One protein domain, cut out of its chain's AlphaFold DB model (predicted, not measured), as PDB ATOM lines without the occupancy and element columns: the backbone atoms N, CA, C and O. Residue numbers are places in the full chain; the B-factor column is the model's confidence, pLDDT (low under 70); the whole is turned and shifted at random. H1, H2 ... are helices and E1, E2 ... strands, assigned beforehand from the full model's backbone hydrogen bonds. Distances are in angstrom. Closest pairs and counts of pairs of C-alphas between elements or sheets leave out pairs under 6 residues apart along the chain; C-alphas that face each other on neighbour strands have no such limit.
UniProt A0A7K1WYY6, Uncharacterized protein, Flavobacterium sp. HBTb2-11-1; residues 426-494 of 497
ATOM      1  N   ILE A 426      -8.093  43.994  13.749       96.25
ATOM      2  CA  ILE A 426      -7.192  44.454  14.822       96.25
ATOM      3  C   ILE A 426      -5.958  43.551  14.915       96.25
ATOM      4  O   ILE A 426      -4.831  44.034  14.868       96.25
ATOM      5  N   GLY A 427      -6.163  42.233  14.970       96.25
ATOM      6  CA  GLY A 427      -5.066  41.266  14.981       96.25
ATOM      7  C   GLY A 427      -4.155  41.360  13.754       96.25
ATOM      8  O   GLY A 427      -2.943  41.194  13.887       96.25
ATOM      9  N   ARG A 428      -4.717  41.660  12.572       96.69
ATOM     10  CA  ARG A 428      -3.944  41.887  11.340       96.69
ATOM     11  C   ARG A 428      -3.066  43.133  11.444       96.69
ATOM     12  O   ARG A 428      -1.865  43.020  11.240       96.69
ATOM     13  N   SER A 429      -3.635  44.278  11.817       96.50
ATOM     14  CA  SER A 429      -2.879  45.532  11.943       96.50
ATOM     15  C   SER A 429      -1.720  45.416  12.935       96.50
ATOM     16  O   SER A 429      -0.625  45.909  12.678       96.50
ATOM     17  N   GLU A 430      -1.948  44.731  14.058       96.38
ATOM     18  CA  GLU A 430      -0.912  44.480  15.060       96.38
ATOM     19  C   GLU A 430       0.209  43.602  14.495       96.38
ATOM     20  O   GLU A 430       1.377  43.977  14.578       96.38
ATOM     21  N   VAL A 431      -0.125  42.462  13.872       96.56
ATOM     22  CA  VAL A 431       0.901  41.542  13.358       96.56
ATOM     23  C   VAL A 431       1.711  42.165  12.218       96.56
ATOM     24  O   VAL A 431       2.917  41.957  12.147       96.56
ATOM     25  N   GLU A 432       1.072  42.969  11.365       97.44
ATOM     26  CA  GLU A 432       1.705  43.657  10.231       97.44
ATOM     27  C   GLU A 432       2.735  44.708  10.673       97.44
ATOM     28  O   GLU A 432       3.622  45.062   9.898       97.44
ATOM     29  N   SER A 433       2.659  45.169  11.926       96.12
ATOM     30  CA  SER A 433       3.636  46.087  12.521       96.12
ATOM     31  C   SER A 433       4.848  45.387  13.151       96.12
ATOM     32  O   SER A 433       5.815  46.050  13.536       96.12
ATOM     33  N   LEU A 434       4.822  44.054  13.273       96.69
ATOM     34  CA  LEU A 434       5.870  43.308  13.965       96.69
ATOM     35  C   LEU A 434       7.131  43.156  13.117       96.69
ATOM     36  O   LEU A 434       7.096  42.918  11.908       96.69
ATOM     37  N   THR A 435       8.264  43.214  13.812       96.88
ATOM     38  CA  THR A 435       9.568  42.817  13.282       96.88
ATOM     39  C   THR A 435       9.781  41.329  13.535       96.88
ATOM     40  O   THR A 435       9.697  40.874  14.673       96.88
ATOM     41  N   VAL A 436      10.090  40.581  12.481       97.31
ATOM     42  CA  VAL A 436      10.433  39.159  12.531       97.31
ATOM     43  C   VAL A 436      11.938  39.015  12.353       97.31
ATOM     44  O   VAL A 436      12.481  39.334  11.296       97.31
ATOM     45  N   TYR A 437      12.629  38.527  13.380       97.62
ATOM     46  CA  TYR A 437      14.058  38.236  13.277       97.62
ATOM     47  C   TYR A 437      14.295  37.041  12.353       97.62
ATOM     48  O   TYR A 437      13.641  36.005  12.469       97.62
ATOM     49  N   THR A 438      15.226  37.193  11.414       95.44
ATOM     50  CA  THR A 438      15.542  36.160  10.418       95.44
ATOM     51  C   THR A 438      16.714  35.278  10.834       95.44
ATOM     52  O   THR A 438      16.898  34.222  10.238       95.44
ATOM     53  N   THR A 439      17.458  35.672  11.872       96.31
ATOM     54  CA  THR A 439      18.550  34.908  12.489       96.31
ATOM     55  C   THR A 439      18.366  34.809  14.000       96.31
ATOM     56  O   THR A 439      17.808  35.707  14.637       96.31
ATOM     57  N   LYS A 440      18.863  33.726  14.607       95.12
ATOM     58  CA  LYS A 440      18.743  33.486  16.060       95.12
ATOM     59  C   LYS A 440      19.484  34.512  16.913       95.12
ATOM     60  O   LYS A 440      19.054  34.807  18.025       95.12
ATOM     61  N   ASP A 441      20.600  35.033  16.410       94.75
ATOM     62  CA  ASP A 441      21.376  36.092  17.065       94.75
ATOM     63  C   ASP A 441      20.731  37.481  16.924       94.75
ATOM     64  O   ASP A 441      21.252  38.454  17.466       94.75
ATOM     65  N   GLN A 442      19.596  37.563  16.217       95.00
ATOM     66  CA  GLN A 442      18.835  38.784  15.964       95.00
ATOM     67  C   GLN A 442      19.630  39.860  15.207       95.00
ATOM     68  O   GLN A 442      19.267  41.037  15.238       95.00
ATOM     69  N   SER A 443      20.697  39.471  14.504       95.81
ATOM     70  CA  SER A 443      21.509  40.382  13.692       95.81
ATOM     71  C   SER A 443      20.796  40.855  12.420       95.81
ATOM     72  O   SER A 443      21.122  41.926  11.904       95.81
ATOM     73  N   SER A 444      19.792  40.112  11.940       96.56
ATOM     74  CA  SER A 444      18.934  40.524  10.827       96.56
ATOM     75  C   SER A 444      17.446  40.301  11.095       96.56
ATOM     76  O   SER A 444      17.038  39.413  11.850       96.56
ATOM     77  N   SER A 445      16.615  41.118  10.450       97.19
ATOM     78  CA  SER A 445      15.162  41.074  10.585       97.19
ATOM     79  C   SER A 445      14.434  41.540   9.324       97.19
ATOM     80  O   SER A 445      15.018  42.136   8.419       97.19
ATOM     81  N   GLU A 446      13.136  41.253   9.275       97.19
ATOM     82  CA  GLU A 446      12.194  41.732   8.269       97.19
ATOM     83  C   GLU A 446      10.893  42.196   8.939       97.19
ATOM     84  O   GLU A 446      10.615  41.850  10.086       97.19
ATOM     85  N   ILE A 447      10.081  42.978   8.230       97.31
ATOM     86  CA  ILE A 447       8.700  43.245   8.654       97.31
ATOM     87  C   ILE A 447       7.860  42.007   8.332       97.31
ATOM     88  O   ILE A 447       8.137  41.317   7.345       97.31
ATOM     89  N   TRP A 448       6.844  41.733   9.153       97.94
ATOM     90  CA  TRP A 448       5.881  40.660   8.925       97.94
ATOM     91  C   TRP A 448       5.473  40.526   7.453       97.94
ATOM     92  O   TRP A 448       4.967  41.457   6.822       97.94
ATOM     93  N   ASN A 449       5.650  39.321   6.922       98.12
ATOM     94  CA  ASN A 449       5.272  38.968   5.571       98.12
ATOM     95  C   ASN A 449       4.223  37.847   5.581       98.12
ATOM     96  O   ASN A 449       4.492  36.720   5.998       98.12
ATOM     97  N   TRP A 450       3.027  38.145   5.069       98.00
ATOM     98  CA  TRP A 450       1.919  37.187   5.002       98.00
ATOM     99  C   TRP A 450       2.254  35.916   4.221       98.00
ATOM    100  O   TRP A 450       1.844  34.837   4.636       98.00
ATOM    101  N   LYS A 451       3.018  36.021   3.128       97.94
ATOM    102  CA  LYS A 451       3.435  34.852   2.346       97.94
ATOM    103  C   LYS A 451       4.322  33.937   3.192       97.94
ATOM    104  O   LYS A 451       4.016  32.755   3.303       97.94
ATOM    105  N   ASN A 452       5.331  34.490   3.869       97.88
ATOM    106  CA  ASN A 452       6.209  33.713   4.752       97.88
ATOM    107  C   ASN A 452       5.427  33.073   5.910       97.88
ATOM    108  O   ASN A 452       5.698  31.929   6.274       97.88
ATOM    109  N   TYR A 453       4.438  33.776   6.473       98.44
ATOM    110  CA  TYR A 453       3.556  33.209   7.492       98.44
ATOM    111  C   TYR A 453       2.732  32.031   6.961       98.44
ATOM    112  O   TYR A 453       2.696  30.977   7.596       98.44
ATOM    113  N   PHE A 454       2.076  32.194   5.809       98.56
ATOM    114  CA  PHE A 454       1.232  31.153   5.229       98.56
ATOM    115  C   PHE A 454       2.036  29.936   4.769       98.56
ATOM    116  O   PHE A 454       1.596  28.810   4.991       98.56
ATOM    117  N   GLU A 455       3.237  30.133   4.229       97.44
ATOM    118  CA  GLU A 455       4.172  29.037   3.954       97.44
ATOM    119  C   GLU A 455       4.566  28.331   5.262       97.44
ATOM    120  O   GLU A 455       4.404  27.117   5.389       97.44
ATOM    121  N   SER A 456       4.971  29.092   6.287       97.62
ATOM    122  CA  SER A 456       5.376  28.556   7.597       97.62
ATOM    123  C   SER A 456       4.273  27.745   8.281       97.62
ATOM    124  O   SER A 456       4.533  26.673   8.827       97.62
ATOM    125  N   ILE A 457       3.029  28.236   8.273       97.19
ATOM    126  CA  ILE A 457       1.917  27.535   8.926       97.19
ATOM    127  C   ILE A 457       1.468  26.302   8.135       97.19
ATOM    128  O   ILE A 457       1.044  25.320   8.746       97.19
ATOM    129  N   SER A 458       1.605  26.320   6.804       96.94
ATOM    130  CA  SER A 458       1.309  25.169   5.939       96.94
ATOM    131  C   SER A 458       2.271  24.003   6.181       96.94
ATOM    132  O   SER A 458       1.881  22.851   6.019       96.94
ATOM    133  N   LEU A 459       3.502  24.294   6.614       95.81
ATOM    134  CA  LEU A 459       4.527  23.300   6.945       95.81
ATOM    135  C   LEU A 459       4.331  22.633   8.315       95.81
ATOM    136  O   LEU A 459       4.933  21.598   8.597       95.81
ATOM    137  N   GLN A 460       3.518  23.211   9.202       92.69
ATOM    138  CA  GLN A 460       3.324  22.649  10.535       92.69
ATOM    139  C   GLN A 460       2.572  21.306  10.455       92.69
ATOM    140  O   GLN A 460       1.541  21.203   9.790       92.69
ATOM    141  N   GLY A 461       3.051  20.299  11.191       87.81
ATOM    142  CA  GLY A 461       2.545  18.921  11.128       87.81
ATOM    143  C   GLY A 461       3.265  18.041  10.100       87.81
ATOM    144  O   GLY A 461       2.937  16.868   9.990       87.81
ATOM    145  N   LEU A 462       4.244  18.592   9.371       92.00
ATOM    146  CA  LEU A 462       5.129  17.854   8.462       92.00
ATOM    147  C   LEU A 462       6.552  17.721   9.031       92.00
ATOM    148  O   LEU A 462       7.483  17.378   8.308       92.00
ATOM    149  N   ASP A 463       6.745  17.997  10.320       90.31
ATOM    150  CA  ASP A 463       8.054  18.072  10.975       90.31
ATOM    151  C   ASP A 463       8.778  16.723  11.091       90.31
ATOM    152  O   ASP A 463      10.004  16.664  11.226       90.31
ATOM    153  N   GLU A 464       8.038  15.621  10.968       87.06
ATOM    154  CA  GLU A 464       8.613  14.279  10.936       87.06
ATOM    155  C   GLU A 464       9.191  13.899   9.560       87.06
ATOM    156  O   GLU A 464       9.977  12.952   9.491       87.06
ATOM    157  N   THR A 465       8.880  14.649   8.498       88.88
ATOM    158  CA  THR A 465       9.288  14.331   7.119       88.88
ATOM    159  C   THR A 465      10.777  14.543   6.857       88.88
ATOM    160  O   THR A 465      11.445  15.354   7.513       88.88
ATOM    161  N   ILE A 466      11.317  13.828   5.863       88.00
ATOM    162  CA  ILE A 466      12.721  13.964   5.457       88.00
ATOM    163  C   ILE A 466      12.952  15.348   4.848       88.00
ATOM    164  O   ILE A 466      13.932  16.012   5.206       88.00
ATOM    165  N   SER A 467      12.048  15.802   3.973       88.69
ATOM    166  CA  SER A 467      12.154  17.123   3.344       88.69
ATOM    167  C   SER A 467      12.153  18.251   4.381       88.69
ATOM    168  O   SER A 467      13.032  19.112   4.342       88.69
ATOM    169  N   TYR A 468      11.256  18.205   5.374       94.25
ATOM    170  CA  TYR A 468      11.217  19.219   6.428       94.25
ATOM    171  C   TYR A 468      12.506  19.252   7.248       94.25
ATOM    172  O   TYR A 468      13.086  20.316   7.446       94.25
ATOM    173  N   LYS A 469      12.999  18.095   7.710       94.06
ATOM    174  CA  LYS A 469      14.225  18.024   8.526       94.06
ATOM    175  C   LYS A 469      15.461  18.528   7.777       94.06
ATOM    176  O   LYS A 469      16.395  19.021   8.412       94.06
ATOM    177  N   LYS A 470      15.477  18.388   6.449       94.19
ATOM    178  CA  LYS A 470      16.550  18.879   5.580       94.19
ATOM    179  C   LYS A 470      16.520  20.402   5.434       94.19
ATOM    180  O   LYS A 470      17.573  21.024   5.551       94.19
ATOM    181  N   ASP A 471      15.348  20.979   5.188       95.31
ATOM    182  CA  ASP A 471      15.198  22.418   4.925       95.31
ATOM    183  C   ASP A 471      15.124  23.247   6.219       95.31
ATOM    184  O   ASP A 471      15.556  24.401   6.258       95.31
ATOM    185  N   PHE A 472      14.672  22.627   7.312       96.50
ATOM    186  CA  PHE A 472      14.602  23.202   8.653       96.50
ATOM    187  C   PHE A 472      15.386  22.359   9.674       96.50
ATOM    188  O   PHE A 472      14.794  21.828  10.622       96.50
ATOM    189  N   PRO A 473      16.726  22.231   9.540       96.69
ATOM    190  CA  PRO A 473      17.527  21.504  10.515       96.69
ATOM    191  C   PRO A 473      17.321  22.053  11.924       96.69
ATOM    192  O   PRO A 473      17.101  23.257  12.118       96.69
ATOM    193  N   LYS A 474      17.447  21.169  12.917       95.50
ATOM    194  CA  LYS A 474      17.430  21.570  14.323       95.50
ATOM    195  C   LYS A 474      18.457  22.684  14.545       95.50
ATOM    196  O   LYS A 474      19.573  22.616  14.036       95.50
ATOM    197  N   ASP A 475      18.053  23.705  15.291       93.81
ATOM    198  CA  ASP A 475      18.873  24.877  15.596       93.81
ATOM    199  C   ASP A 475      19.303  25.694  14.356       93.81
ATOM    200  O   ASP A 475      20.296  26.413  14.424       93.81
ATOM    201  N   SER A 476      18.580  25.641  13.233       97.12
ATOM    202  CA  SER A 476      18.816  26.525  12.077       97.12
ATOM    203  C   SER A 476      18.100  27.878  12.205       97.12
ATOM    204  O   SER A 476      17.069  27.994  12.874       97.12
ATOM    205  N   ASP A 477      18.618  28.904  11.523       97.69
ATOM    206  CA  ASP A 477      17.944  30.207  11.409       97.69
ATOM    207  C   ASP A 477      16.611  30.101  10.648       97.69
ATOM    208  O   ASP A 477      15.645  30.780  10.990       97.69
ATOM    209  N   ALA A 478      16.514  29.185   9.675       97.06
ATOM    210  CA  ALA A 478      15.277  28.911   8.944       97.06
ATOM    211  C   ALA A 478      14.166  28.381   9.867       97.06
ATOM    212  O   ALA A 478      13.049  28.904   9.852       97.06
ATOM    213  N   LEU A 479      14.478  27.387  10.712       97.12
ATOM    214  CA  LEU A 479      13.529  26.845  11.689       97.12
ATOM    215  C   LEU A 479      13.111  27.915  12.704       97.12
ATOM    216  O   LEU A 479      11.926  28.049  13.007       97.12
ATOM    217  N   PHE A 480      14.072  28.707  13.188       97.94
ATOM    218  CA  PHE A 480      13.814  29.819  14.101       97.94
ATOM    219  C   PHE A 480      12.854  30.854  13.495       97.94
ATOM    220  O   PHE A 480      11.836  31.184  14.105       97.94
ATOM    221  N   LYS A 481      13.126  31.308  12.265       97.62
ATOM    222  CA  LYS A 481      12.271  32.250  11.532       97.62
ATOM    223  C   LYS A 481      10.851  31.701  11.358       97.62
ATOM    224  O   LYS A 481       9.880  32.404  11.639       97.62
ATOM    225  N   MET A 482      10.718  30.441  10.937       97.31
ATOM    226  CA  MET A 482       9.422  29.776  10.765       97.31
ATOM    227  C   MET A 482       8.634  29.729  12.088       97.31
ATOM    228  O   MET A 482       7.443  30.044  12.127       97.31
ATOM    229  N   GLN A 483       9.300  29.385  13.195       96.94
ATOM    230  CA  GLN A 483       8.685  29.346  14.524       96.94
ATOM    231  C   GLN A 483       8.231  30.732  15.000       96.94
ATOM    232  O   GLN A 483       7.135  30.837  15.556       96.94
ATOM    233  N   LEU A 484       9.008  31.790  14.738       97.38
ATOM    234  CA  LEU A 484       8.611  33.164  15.057       97.38
ATOM    235  C   LEU A 484       7.345  33.589  14.308       97.38
ATOM    236  O   LEU A 484       6.427  34.133  14.923       97.38
ATOM    237  N   TYR A 485       7.249  33.283  13.011       98.12
ATOM    238  CA  TYR A 485       6.042  33.544  12.225       98.12
ATOM    239  C   TYR A 485       4.802  32.873  12.828       98.12
ATOM    240  O   TYR A 485       3.768  33.516  13.029       98.12
ATOM    241  N   ILE A 486       4.912  31.586  13.165       96.88
ATOM    242  CA  ILE A 486       3.818  30.826  13.783       96.88
ATOM    243  C   ILE A 486       3.455  31.413  15.152       96.88
ATOM    244  O   ILE A 486       2.272  31.574  15.459       96.88
ATOM    245  N   GLN A 487       4.451  31.752  15.973       96.25
ATOM    246  CA  GLN A 487       4.244  32.318  17.302       96.25
ATOM    247  C   GLN A 487       3.518  33.665  17.234       96.25
ATOM    248  O   GLN A 487       2.521  33.851  17.929       96.25
ATOM    249  N   HIS A 488       3.962  34.589  16.382       96.62
ATOM    250  CA  HIS A 488       3.285  35.872  16.196       96.62
ATOM    251  C   HIS A 488       1.855  35.687  15.680       96.62
ATOM    252  O   HIS A 488       0.926  36.268  16.244       96.62
ATOM    253  N   GLY A 489       1.643  34.809  14.694       96.25
ATOM    254  CA  GLY A 489       0.299  34.480  14.222       96.25
ATOM    255  C   GLY A 489      -0.627  34.019  15.356       96.25
ATOM    256  O   GLY A 489      -1.736  34.534  15.502       96.25
ATOM    257  N   ARG A 490      -0.138  33.113  16.217       94.69
ATOM    258  CA  ARG A 490      -0.857  32.624  17.406       94.69
ATOM    259  C   ARG A 490      -1.227  33.725  18.389       94.69
ATOM    260  O   ARG A 490      -2.333  33.723  18.924       94.69
ATOM    261  N   THR A 491      -0.303  34.645  18.642       94.31
ATOM    262  CA  THR A 491      -0.490  35.707  19.634       94.31
ATOM    263  C   THR A 491      -1.487  36.774  19.179       94.31
ATOM    264  O   THR A 491      -2.226  37.305  20.010       94.31
ATOM    265  N   TRP A 492      -1.514  37.110  17.887       95.06
ATOM    266  CA  TRP A 492      -2.170  38.337  17.423       95.06
ATOM    267  C   TRP A 492      -3.439  38.112  16.597       95.06
ATOM    268  O   TRP A 492      -4.405  38.849  16.776       95.06
ATOM    269  N   LEU A 493      -3.504  37.088  15.742       94.62
ATOM    270  CA  LEU A 493      -4.507  37.037  14.661       94.62
ATOM    271  C   LEU A 493      -5.956  36.784  15.102       94.62
ATOM    272  O   LEU A 493      -6.888  37.124  14.372       94.62
ATOM    273  N   ASP A 494      -6.152  36.231  16.298       91.94
ATOM    274  CA  ASP A 494      -7.473  35.962  16.878       91.94
ATOM    275  C   ASP A 494      -7.963  37.081  17.830       91.94
ATOM    276  O   ASP A 494      -9.022  36.935  18.453       91.94
TER     277      ASP A 494
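What this domain is: This is residues 426 to 494 of the 497 residues of an uncharacterized protein of Flavobacterium sp. HBTb2-11-1 (UniProt A0A7K1WYY6). One long helix, H4, runs through the middle of this domain, and the other parts are set around it: H1 near its last residues, a small two-strand hairpin, E1 and E2, with E1 nearer to it, H2 crossing it about perpendicular, and H3 out toward its first residues, only loosely met. The printed part has 69 residues with four named helices and two named strands, in the order H1, E1, E2, H2, H3, H4; the sheet E1 - E2 is antiparallel and the class is mostly helix. The whole is compact, with a radius of gyration of the C-alphas of 12.2 A and spans of 37 by 27 by 17 A.

How they stand to each other: H1, residues 426 to 432, touches H4, residues 477 to 492, at a shallow tilt of 19 degrees, opposite ways; the closest C-alphas are those of Gly 427 and Trp 492, 4.8 A apart, and H4 touches H1 with residues 488 to 492 alone. E1, residues 435 to 437, and E2, residues 445 to 447, form a hairpin, antiparallel at 149 degrees. N 436 and O 446 are 2.8 A apart and N 446 and O 436 2.9 A, both within hydrogen-bond range. The closest C-alphas of E1 and H4 are those of Tyr 437 and Lys 481, 6.5 A apart, while E2 and H4 are apart. H2, residues 450 to 458, touches H4 about perpendicular, at 81 degrees; the closest C-alphas are those of Ser 456 and Met 482, 5.3 A apart, and H4 touches H2 with residues 482 to 489 alone. H1 and H2 are only just apart, at 8.3 A. H3, residues 466 to 471, is close to H4 but not clearly touching, with the C-alphas of Asp 471 and Ala 478 closest at 7.6 A. In H1, H2, H3 and H4 every O i to N i+4 pair is within hydrogen-bond range.

Where its parts are: H1 begins with C-alpha 426 at (-7.192, 44.454, 14.822) and is 10.0 A long. E1 and E2 have three residues each. H2 is 12.1 A long from C-alpha 450 at (1.919, 37.187, 5.002), and H3 has six residues. H4 is 22.5 A long and ends with C-alpha 492 at (-2.170, 38.337, 17.423).

The domain as a whole: The C-alphas of Ile 426 and Ile 466 are the two farthest apart, 37.6 A, while those of Ile 426 and Asp 494 are 8.7 A apart. The printed part has no cut and no long link. Its mean pLDDT is 95.7, and no printed residue is under 70.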